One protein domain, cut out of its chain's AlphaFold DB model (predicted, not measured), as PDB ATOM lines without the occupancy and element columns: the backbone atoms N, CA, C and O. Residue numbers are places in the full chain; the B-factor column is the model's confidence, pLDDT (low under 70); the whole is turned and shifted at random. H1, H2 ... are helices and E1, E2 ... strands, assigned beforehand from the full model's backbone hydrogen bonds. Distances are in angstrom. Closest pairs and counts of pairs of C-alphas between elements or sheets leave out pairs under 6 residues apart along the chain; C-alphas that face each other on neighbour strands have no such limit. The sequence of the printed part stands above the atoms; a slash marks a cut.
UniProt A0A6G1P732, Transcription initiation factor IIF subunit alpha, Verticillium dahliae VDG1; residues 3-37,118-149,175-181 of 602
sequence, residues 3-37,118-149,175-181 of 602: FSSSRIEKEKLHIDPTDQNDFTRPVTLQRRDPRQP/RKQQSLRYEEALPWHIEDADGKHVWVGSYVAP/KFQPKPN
ATOM      1  N   PHE A   3      -7.035  33.774  27.994       81.94
ATOM      2  CA  PHE A   3      -6.227  34.990  28.003       81.94
ATOM      3  C   PHE A   3      -4.753  34.641  28.228       81.94
ATOM      4  O   PHE A   3      -4.424  33.704  28.960       81.94
ATOM      5  N   SER A   4      -3.853  35.344  27.541       77.88
ATOM      6  CA  SER A   4      -2.411  35.121  27.682       77.88
ATOM      7  C   SER A   4      -1.590  36.285  27.131       77.88
ATOM      8  O   SER A   4      -1.197  36.271  25.970       77.88
ATOM      9  N   SER A   5      -1.291  37.269  27.969       72.62
ATOM     10  CA  SER A   5      -0.236  38.255  27.718       72.62
ATOM     11  C   SER A   5       1.157  37.618  27.852       72.62
ATOM     12  O   SER A   5       1.369  36.715  28.671       72.62
ATOM     13  N   SER A   6       2.114  38.074  27.042       71.88
ATOM     14  CA  SER A   6       3.537  37.756  27.214       71.88
ATOM     15  C   SER A   6       4.067  38.339  28.527       71.88
ATOM     16  O   SER A   6       3.464  39.236  29.114       71.88
ATOM     17  N   ARG A   7       5.225  37.864  29.001       67.19
ATOM     18  CA  ARG A   7       5.835  38.389  30.233       67.19
ATOM     19  C   ARG A   7       6.102  39.901  30.156       67.19
ATOM     20  O   ARG A   7       5.791  40.617  31.098       67.19
ATOM     21  N   ILE A   8       6.597  40.372  29.012       64.25
ATOM     22  CA  ILE A   8       6.901  41.790  28.762       64.25
ATOM     23  C   ILE A   8       5.617  42.632  28.741       64.25
ATOM     24  O   ILE A   8       5.626  43.771  29.196       64.25
ATOM     25  N   GLU A   9       4.505  42.082  28.245       64.75
ATOM     26  CA  GLU A   9       3.201  42.746  28.324       64.75
ATOM     27  C   GLU A   9       2.663  42.738  29.756       64.75
ATOM     28  O   GLU A   9       2.237  43.782  30.213       64.75
ATOM     29  N   LYS A  10       2.761  41.642  30.520       66.94
ATOM     30  CA  LYS A  10       2.341  41.616  31.942       66.94
ATOM     31  C   LYS A  10       3.087  42.619  32.828       66.94
ATOM     32  O   LYS A  10       2.536  43.086  33.818       66.94
ATOM     33  N   GLU A  11       4.330  42.933  32.475       64.19
ATOM     34  CA  GLU A  11       5.181  43.906  33.172       64.19
ATOM     35  C   GLU A  11       4.944  45.366  32.703       64.19
ATOM     36  O   GLU A  11       5.470  46.289  33.319       64.19
ATOM     37  N   LYS A  12       4.149  45.600  31.642       63.62
ATOM     38  CA  LYS A  12       3.843  46.938  31.068       63.62
ATOM     39  C   LYS A  12       2.351  47.296  31.012       63.62
ATOM     40  O   LYS A  12       1.996  48.467  31.004       63.62
ATOM     41  N   LEU A  13       1.508  46.278  30.908       63.38
ATOM     42  CA  LEU A  13       0.061  46.275  30.734       63.38
ATOM     43  C   LEU A  13      -0.484  45.263  31.748       63.38
ATOM     44  O   LEU A  13      -0.856  44.137  31.408       63.38
ATOM     45  N   HIS A  14      -0.445  45.657  33.020       69.88
ATOM     46  CA  HIS A  14      -1.008  44.893  34.131       69.88
ATOM     47  C   HIS A  14      -2.531  45.081  34.129       69.88
ATOM     48  O   HIS A  14      -3.063  45.848  34.916       69.88
ATOM     49  N   ILE A  15      -3.176  44.475  33.130       74.12
ATOM     50  CA  ILE A  15      -4.597  44.607  32.802       74.12
ATOM     51  C   ILE A  15      -5.138  43.189  32.645       74.12
ATOM     52  O   ILE A  15      -4.784  42.506  31.674       74.12
ATOM     53  N   ASP A  16      -5.962  42.725  33.586       79.44
ATOM     54  CA  ASP A  16      -6.677  41.455  33.428       79.44
ATOM     55  C   ASP A  16      -8.080  41.701  32.836       79.44
ATOM     56  O   ASP A  16      -8.884  42.406  33.442       79.44
ATOM     57  N   PRO A  17      -8.433  41.118  31.672       77.56
ATOM     58  CA  PRO A  17      -9.754  41.291  31.059       77.56
ATOM     59  C   PRO A  17     -10.893  40.612  31.843       77.56
ATOM     60  O   PRO A  17     -12.055  40.678  31.434       77.56
ATOM     61  N   THR A  18     -10.580  39.931  32.946       79.62
ATOM     62  CA  THR A  18     -11.555  39.401  33.905       79.62
ATOM     63  C   THR A  18     -11.962  40.463  34.936       79.62
ATOM     64  O   THR A  18     -13.128  40.489  35.352       79.62
ATOM     65  N   ASP A  19     -11.041  41.354  35.317       83.12
ATOM     66  CA  ASP A  19     -11.206  42.301  36.421       83.12
ATOM     67  C   ASP A  19     -11.909  43.593  35.987       83.12
ATOM     68  O   ASP A  19     -11.552  44.252  35.015       83.12
ATOM     69  N   GLN A  20     -12.939  43.980  36.743       81.69
ATOM     70  CA  GLN A  20     -13.838  45.085  36.390       81.69
ATOM     71  C   GLN A  20     -13.210  46.487  36.533       81.69
ATOM     72  O   GLN A  20     -13.777  47.457  36.031       81.69
ATOM     73  N   ASN A  21     -12.062  46.598  37.207       80.62
ATOM     74  CA  ASN A  21     -11.333  47.860  37.369       80.62
ATOM     75  C   ASN A  21     -10.425  48.156  36.163       80.62
ATOM     76  O   ASN A  21     -10.354  49.301  35.722       80.62
ATOM     77  N   ASP A  22      -9.768  47.121  35.633       79.50
ATOM     78  CA  ASP A  22      -8.831  47.222  34.508       79.50
ATOM     79  C   ASP A  22      -9.542  47.099  33.153       79.50
ATOM     80  O   ASP A  22      -9.006  47.513  32.124       79.50
ATOM     81  N   PHE A  23     -10.736  46.500  33.144       82.81
ATOM     82  CA  PHE A  23     -11.541  46.276  31.954       82.81
ATOM     83  C   PHE A  23     -13.003  46.646  32.235       82.81
ATOM     84  O   PHE A  23     -13.737  45.918  32.919       82.81
ATOM     85  N   THR A  24     -13.435  47.803  31.728       85.88
ATOM     86  CA  THR A  24     -14.759  48.342  32.066       85.88
ATOM     87  C   THR A  24     -15.883  47.590  31.340       85.88
ATOM     88  O   THR A  24     -15.661  46.765  30.448       85.88
ATOM     89  N   ARG A  25     -17.128  47.798  31.785       86.62
ATOM     90  CA  ARG A  25     -18.298  47.018  31.351       86.62
ATOM     91  C   ARG A  25     -19.397  47.968  30.851       86.62
ATOM     92  O   ARG A  25     -19.612  48.992  31.495       86.62
ATOM     93  N   PRO A  26     -20.122  47.639  29.764       88.25
ATOM     94  CA  PRO A  26     -20.216  46.332  29.104       88.25
ATOM     95  C   PRO A  26     -19.025  45.966  28.204       88.25
ATOM     96  O   PRO A  26     -18.609  46.737  27.348       88.25
ATOM     97  N   VAL A  27     -18.542  44.729  28.346       87.56
ATOM     98  CA  VAL A  27     -17.556  44.130  27.435       87.56
ATOM     99  C   VAL A  27     -18.249  43.720  26.139       87.56
ATOM    100  O   VAL A  27     -19.257  43.013  26.185       87.56
ATOM    101  N   THR A  28     -17.693  44.092  24.986       89.19
ATOM    102  CA  THR A  28     -18.184  43.618  23.685       89.19
ATOM    103  C   THR A  28     -17.292  42.507  23.127       89.19
ATOM    104  O   THR A  28     -16.076  42.518  23.305       89.19
ATOM    105  N   LEU A  29     -17.899  41.522  22.459       89.25
ATOM    106  CA  LEU A  29     -17.215  40.411  21.789       89.25
ATOM    107  C   LEU A  29     -17.694  40.356  20.337       89.25
ATOM    108  O   LEU A  29     -18.866  40.082  20.084       89.25
ATOM    109  N   GLN A  30     -16.802  40.617  19.382       87.88
ATOM    110  CA  GLN A  30     -17.150  40.745  17.962       87.88
ATOM    111  C   GLN A  30     -16.176  39.978  17.059       87.88
ATOM    112  O   GLN A  30     -15.026  39.741  17.419       87.88
ATOM    113  N   ARG A  31     -16.618  39.599  15.856       85.94
ATOM    114  CA  ARG A  31     -15.740  39.143  14.764       85.94
ATOM    115  C   ARG A  31     -15.373  40.367  13.925       85.94
ATOM    116  O   ARG A  31     -16.278  41.055  13.463       85.94
ATOM    117  N   ARG A  32     -14.081  40.653  13.731       77.25
ATOM    118  CA  ARG A  32     -13.610  41.806  12.935       77.25
ATOM    119  C   ARG A  32     -12.389  41.433  12.098       77.25
ATOM    120  O   ARG A  32     -11.594  40.589  12.511       77.25
ATOM    121  N   ASP A  33     -12.235  42.068  10.938       72.38
ATOM    122  CA  ASP A  33     -10.989  42.012  10.164       72.38
ATOM    123  C   ASP A  33      -9.925  42.860  10.892       72.38
ATOM    124  O   ASP A  33     -10.176  44.045  11.117       72.38
ATOM    125  N   PRO A  34      -8.742  42.317  11.247       67.62
ATOM    126  CA  PRO A  34      -7.660  43.082  11.875       67.62
ATOM    127  C   PRO A  34      -7.195  44.325  11.102       67.62
ATOM    128  O   PRO A  34      -6.512  45.167  11.685       67.62
ATOM    129  N   ARG A  35      -7.514  44.417   9.802       66.88
ATOM    130  CA  ARG A  35      -7.197  45.549   8.915       66.88
ATOM    131  C   ARG A  35      -8.241  46.662   8.936       66.88
ATOM    132  O   ARG A  35      -7.952  47.750   8.450       66.88
ATOM    133  N   GLN A  36      -9.446  46.399   9.438       67.06
ATOM    134  CA  GLN A  36     -10.475  47.425   9.582       67.06
ATOM    135  C   GLN A  36     -10.283  48.181  10.909       67.06
ATOM    136  O   GLN A  36      -9.831  47.585  11.895       67.06
ATOM    137  N   PRO A  37     -10.601  49.489  10.962       63.12
ATOM    138  CA  PRO A  37     -10.604  50.239  12.214       63.12
ATOM    139  C   PRO A  37     -11.653  49.677  13.186       63.12
ATOM    140  O   PRO A  37     -12.577  48.963  12.790       63.12
ATOM    141  N   ARG A 118     -20.763  24.082   0.798       84.44
ATOM    142  CA  ARG A 118     -21.107  25.521   0.830       84.44
ATOM    143  C   ARG A 118     -21.300  26.046   2.254       84.44
ATOM    144  O   ARG A 118     -20.740  27.083   2.586       84.44
ATOM    145  N   LYS A 119     -22.043  25.319   3.094       85.88
ATOM    146  CA  LYS A 119     -22.284  25.645   4.511       85.88
ATOM    147  C   LYS A 119     -20.982  25.558   5.321       85.88
ATOM    148  O   LYS A 119     -20.686  26.458   6.090       85.88
ATOM    149  N   GLN A 120     -20.131  24.557   5.077       83.31
ATOM    150  CA  GLN A 120     -18.780  24.509   5.658       83.31
ATOM    151  C   GLN A 120     -17.862  25.633   5.154       83.31
ATOM    152  O   GLN A 120     -16.971  26.057   5.886       83.31
ATOM    153  N   GLN A 121     -18.029  26.109   3.918       80.88
ATOM    154  CA  GLN A 121     -17.239  27.214   3.376       80.88
ATOM    155  C   GLN A 121     -17.687  28.572   3.932       80.88
ATOM    156  O   GLN A 121     -16.817  29.391   4.221       80.88
ATOM    157  N   SER A 122     -18.993  28.802   4.126       82.81
ATOM    158  CA  SER A 122     -19.478  30.018   4.793       82.81
ATOM    159  C   SER A 122     -19.052  30.026   6.261       82.81
ATOM    160  O   SER A 122     -18.357  30.952   6.664       82.81
ATOM    161  N   LEU A 123     -19.272  28.927   6.998       81.62
ATOM    162  CA  LEU A 123     -18.796  28.776   8.378       81.62
ATOM    163  C   LEU A 123     -17.281  29.007   8.489       81.62
ATOM    164  O   LEU A 123     -16.846  29.758   9.350       81.62
ATOM    165  N   ARG A 124     -16.456  28.459   7.584       81.81
ATOM    166  CA  ARG A 124     -15.004  28.744   7.567       81.81
ATOM    167  C   ARG A 124     -14.665  30.206   7.281       81.81
ATOM    168  O   ARG A 124     -13.630  30.662   7.749       81.81
ATOM    169  N   TYR A 125     -15.472  30.922   6.503       78.69
ATOM    170  CA  TYR A 125     -15.270  32.344   6.216       78.69
ATOM    171  C   TYR A 125     -15.675  33.216   7.417       78.69
ATOM    172  O   TYR A 125     -14.902  34.066   7.853       78.69
ATOM    173  N   GLU A 126     -16.829  32.924   8.016       77.12
ATOM    174  CA  GLU A 126     -17.341  33.527   9.254       77.12
ATOM    175  C   GLU A 126     -16.388  33.274  10.444       77.12
ATOM    176  O   GLU A 126     -16.128  34.162  11.258       77.12
ATOM    177  N   GLU A 127     -15.801  32.075  10.524       78.81
ATOM    178  CA  GLU A 127     -14.862  31.674  11.575       78.81
ATOM    179  C   GLU A 127     -13.416  32.146  11.352       78.81
ATOM    180  O   GLU A 127     -12.658  32.176  12.326       78.81
ATOM    181  N   ALA A 128     -13.032  32.515  10.123       78.56
ATOM    182  CA  ALA A 128     -11.685  32.999   9.797       78.56
ATOM    183  C   ALA A 128     -11.402  34.410  10.336       78.56
ATOM    184  O   ALA A 128     -10.243  34.747  10.580       78.56
ATOM    185  N   LEU A 129     -12.441  35.224  10.550       84.69
ATOM    186  CA  LEU A 129     -12.321  36.514  11.228       84.69
ATOM    187  C   LEU A 129     -11.960  36.280  12.707       84.69
ATOM    188  O   LEU A 129     -12.715  35.599  13.404       84.69
ATOM    189  N   PRO A 130     -10.847  36.811  13.239       89.38
ATOM    190  CA  PRO A 130     -10.519  36.645  14.650       89.38
ATOM    191  C   PRO A 130     -11.530  37.363  15.553       89.38
ATOM    192  O   PRO A 130     -12.102  38.404  15.205       89.38
ATOM    193  N   TRP A 131     -11.734  36.808  16.747       89.69
ATOM    194  CA  TRP A 131     -12.514  37.484  17.779       89.69
ATOM    195  C   TRP A 131     -11.768  38.725  18.267       89.69
ATOM    196  O   TRP A 131     -10.549  38.707  18.406       89.69
ATOM    197  N   HIS A 132     -12.511  39.774  18.575       89.50
ATOM    198  CA  HIS A 132     -12.052  40.961  19.274       89.50
ATOM    199  C   HIS A 132     -12.922  41.109  20.525       89.50
ATOM    200  O   HIS A 132     -14.150  41.103  20.426       89.50
ATOM    201  N   ILE A 133     -12.282  41.165  21.690       89.75
ATOM    202  CA  ILE A 133     -12.898  41.553  22.962       89.75
ATOM    203  C   ILE A 133     -12.517  43.008  23.200       89.75
ATOM    204  O   ILE A 133     -11.327  43.318  23.202       89.75
ATOM    205  N   GLU A 134     -13.501  43.884  23.368       88.12
ATOM    206  CA  GLU A 134     -13.286  45.328  23.489       88.12
ATOM    207  C   GLU A 134     -14.033  45.891  24.698       88.12
ATOM    208  O   GLU A 134     -15.193  45.549  24.950       88.12
ATOM    209  N   ASP A 135     -13.326  46.736  25.443       89.19
ATOM    210  CA  ASP A 135     -13.828  47.517  26.573       89.19
ATOM    211  C   ASP A 135     -14.945  48.478  26.114       89.19
ATOM    212  O   ASP A 135     -14.937  48.920  24.963       89.19
ATOM    213  N   ALA A 136     -15.875  48.847  26.999       87.31
ATOM    214  CA  ALA A 136     -16.883  49.877  26.726       87.31
ATOM    215  C   ALA A 136     -16.243  51.217  26.316       87.31
ATOM    216  O   ALA A 136     -16.777  51.941  25.477       87.31
ATOM    217  N   ASP A 137     -15.062  51.516  26.860       80.00
ATOM    218  CA  ASP A 137     -14.255  52.679  26.490       80.00
ATOM    219  C   ASP A 137     -13.474  52.504  25.167       80.00
ATOM    220  O   ASP A 137     -12.908  53.466  24.644       80.00
ATOM    221  N   GLY A 138     -13.352  51.281  24.642       78.44
ATOM    222  CA  GLY A 138     -12.454  50.937  23.531       78.44
ATOM    223  C   GLY A 138     -10.954  50.997  23.872       78.44
ATOM    224  O   GLY A 138     -10.121  50.695  23.021       78.44
ATOM    225  N   LYS A 139     -10.591  51.354  25.116       82.56
ATOM    226  CA  LYS A 139      -9.201  51.467  25.603       82.56
ATOM    227  C   LYS A 139      -8.439  50.147  25.561       82.56
ATOM    228  O   LYS A 139      -7.229  50.161  25.350       82.56
ATOM    229  N   HIS A 140      -9.107  49.022  25.791       85.81
ATOM    230  CA  HIS A 140      -8.460  47.717  25.870       85.81
ATOM    231  C   HIS A 140      -9.113  46.746  24.890       85.81
ATOM    232  O   HIS A 140     -10.291  46.413  24.996       85.81
ATOM    233  N   VAL A 141      -8.316  46.310  23.912       87.69
ATOM    234  CA  VAL A 141      -8.720  45.399  22.838       87.69
ATOM    235  C   VAL A 141      -7.894  44.121  22.950       87.69
ATOM    236  O   VAL A 141      -6.667  44.174  22.982       87.69
ATOM    237  N   TRP A 142      -8.546  42.962  22.983       88.81
ATOM    238  CA  TRP A 142      -7.894  41.650  22.992       88.81
ATOM    239  C   TRP A 142      -8.287  40.849  21.750       88.81
ATOM    240  O   TRP A 142      -9.467  40.588  21.515       88.81
ATOM    241  N   VAL A 143      -7.296  40.413  20.970       90.06
ATOM    242  CA  VAL A 143      -7.503  39.659  19.724       90.06
ATOM    243  C   VAL A 143      -7.396  38.160  19.995       90.06
ATOM    244  O   VAL A 143      -6.360  37.661  20.438       90.06
ATOM    245  N   GLY A 144      -8.488  37.446  19.736       91.25
ATOM    246  CA  GLY A 144      -8.665  36.010  19.918       91.25
ATOM    247  C   GLY A 144      -8.396  35.222  18.645       91.25
ATOM    248  O   GLY A 144      -9.296  35.023  17.824       91.25
ATOM    249  N   SER A 145      -7.177  34.704  18.523       88.81
ATOM    250  CA  SER A 145      -6.795  33.780  17.454       88.81
ATOM    251  C   SER A 145      -7.308  32.370  17.742       88.81
ATOM    252  O   SER A 145      -7.209  31.880  18.872       88.81
ATOM    253  N   TYR A 146      -7.832  31.694  16.717       86.31
ATOM    254  CA  TYR A 146      -8.174  30.275  16.812       86.31
ATOM    255  C   TYR A 146      -6.906  29.437  16.983       86.31
ATOM    256  O   TYR A 146      -5.950  29.589  16.222       86.31
ATOM    257  N   VAL A 147      -6.905  28.537  17.964       84.88
ATOM    258  CA  VAL A 147      -5.888  27.492  18.084       84.88
ATOM    259  C   VAL A 147      -6.522  26.214  17.564       84.88
ATOM    260  O   VAL A 147      -7.445  25.686  18.184       84.88
ATOM    261  N   ALA A 148      -6.037  25.722  16.426       73.75
ATOM    262  CA  ALA A 148      -6.460  24.424  15.921       73.75
ATOM    263  C   ALA A 148      -6.116  23.339  16.964       73.75
ATOM    264  O   ALA A 148      -4.967  23.296  17.412       73.75
ATOM    265  N   PRO A 149      -7.068  22.480  17.371       65.06
ATOM    266  CA  PRO A 149      -6.781  21.400  18.304       65.06
ATOM    267  C   PRO A 149      -5.808  20.406  17.661       65.06
ATOM    268  O   PRO A 149      -6.048  19.910  16.558       65.06
ATOM    269  N   LYS A 175      -7.149  31.626  21.770       89.12
ATOM    270  CA  LYS A 175      -6.073  32.273  22.529       89.12
ATOM    271  C   LYS A 175      -6.149  33.781  22.298       89.12
ATOM    272  O   LYS A 175      -5.897  34.246  21.190       89.12
ATOM    273  N   PHE A 176      -6.461  34.530  23.347       89.94
ATOM    274  CA  PHE A 176      -6.523  35.986  23.320       89.94
ATOM    275  C   PHE A 176      -5.167  36.592  23.693       89.94
ATOM    276  O   PHE A 176      -4.551  36.195  24.691       89.94
ATOM    277  N   GLN A 177      -4.683  37.523  22.871       88.94
ATOM    278  CA  GLN A 177      -3.528  38.397  23.124       88.94
ATOM    279  C   GLN A 177      -4.029  39.839  23.304       88.94
ATOM    280  O   GLN A 177      -5.000  40.195  22.631       88.94
ATOM    281  N   PRO A 178      -3.402  40.677  24.146       87.31
ATOM    282  CA  PRO A 178      -3.699  42.104  24.140       87.31
ATOM    283  C   PRO A 178      -3.245  42.706  22.800       87.31
ATOM    284  O   PRO A 178      -2.168  42.383  22.301       87.31
ATOM    285  N   LYS A 179      -4.056  43.580  22.201       85.56
ATOM    286  CA  LYS A 179      -3.632  44.441  21.094       85.56
ATOM    287  C   LYS A 179      -3.020  45.698  21.721       85.56
ATOM    288  O   LYS A 179      -3.735  46.402  22.429       85.56
ATOM    289  N   PRO A 180      -1.722  45.980  21.531       81.06
ATOM    290  CA  PRO A 180      -1.118  47.188  22.078       81.06
ATOM    291  C   PRO A 180      -1.661  48.433  21.366       81.06
ATOM    292  O   PRO A 180      -1.769  48.465  20.140       81.06
ATOM    293  N   ASN A 181      -1.960  49.472  22.143       74.69
ATOM    294  CA  ASN A 181      -2.468  50.744  21.635       74.69
ATOM    295  C   ASN A 181      -1.316  51.585  21.074       74.69
ATOM    296  O   ASN A 181      -0.721  52.386  21.793       74.69
TER     297      ASN A 181
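Overview. This is residues 3 to 37, 118 to 149 and 175 to 181 of the 602 residues of the protein "Transcription initiation factor IIF subunit alpha" of Verticillium dahliae VDG1 (UniProt A0A6G1P732). A small twisted sheet of four strands makes the body, and one helix, H2, sticks out from it as an arm with residues 118 to 125. At the opposite end of the long axis lie the short helix H1 and a winding stretch with no named element, residues 11 to 27. The printed part has 74 residues, with two named helices and four named strands in the order H1, E1, H2, E2, E3, E4; the sheet runs E1, E2, E3, E4 and is antiparallel throughout. The class is mixed, helices and strands, with under half of the residues in named elements. The whole is only just loose, close to compact, with a radius of gyration of the C-alphas of 13.8 A, and elongated, spanning 44 by 26 by 21 A.

Arrangement. In the sheet the inner strands E2, residues 131 to 134, and E3, residues 141 to 147, form a hairpin, antiparallel at 159 degrees between directions. N 133 and O 142 are 2.9 A apart and N 144 and O 131 2.8 A, within hydrogen-bond range. Edge strand E1, residues 28 to 31, is antiparallel to E2 at 153 degrees, with N 30 and O 132 at 2.9 A. Edge strand E4, residues 175 to 179, is antiparallel to E3 at 150 degrees, with N 143 and O 177 at 2.8 A. E1 and E4 are apart, and from edge to edge the strands' lines turn by 75 degrees. H2, residues 118 to 128, is on the sheet but only grazes it, with residues 126 to 128. H1, residues 7 to 10, is not on the sheet, with 3 pairs of C-alphas within 10 A. H1 is apart from H2, E2 and E3, and only just apart from E4, at 8.1 A. In H2 every O i to N i+4 pair is within hydrogen-bond range; H1 is too short for such a pair, and its one O i to N i+3 pair is within range.

Along the chain. E3 measures 18.7 A from first to last C-alpha, E4 12.5 A, E1 10.3 A and E2 9.7 A. H2 measures 15.0 A, from C-alpha 118 at (-21.107, 25.521, 0.830). H1, 5.1 A, begins with C-alpha 7 at (5.835, 38.389, 30.233), and E4 ends with C-alpha 179 at (-3.632, 44.441, 21.094).

Size, cuts and confidence. The two C-alphas farthest apart are those of Glu 11 and Arg 118, at 45.6 A. Residues 38 to 117 are not printed, with C-alphas 37 and 118 29.2 A apart across the cut; residues 150 to 174 are not printed either, with C-alphas 149 and 175 11.7 A apart. The link from H1 to E1 is long, with 17 residues. The mean pLDDT of the printed part is 80.3, and it is under 70 at residues 7 to 14, residues 34 to 37 and residue 149.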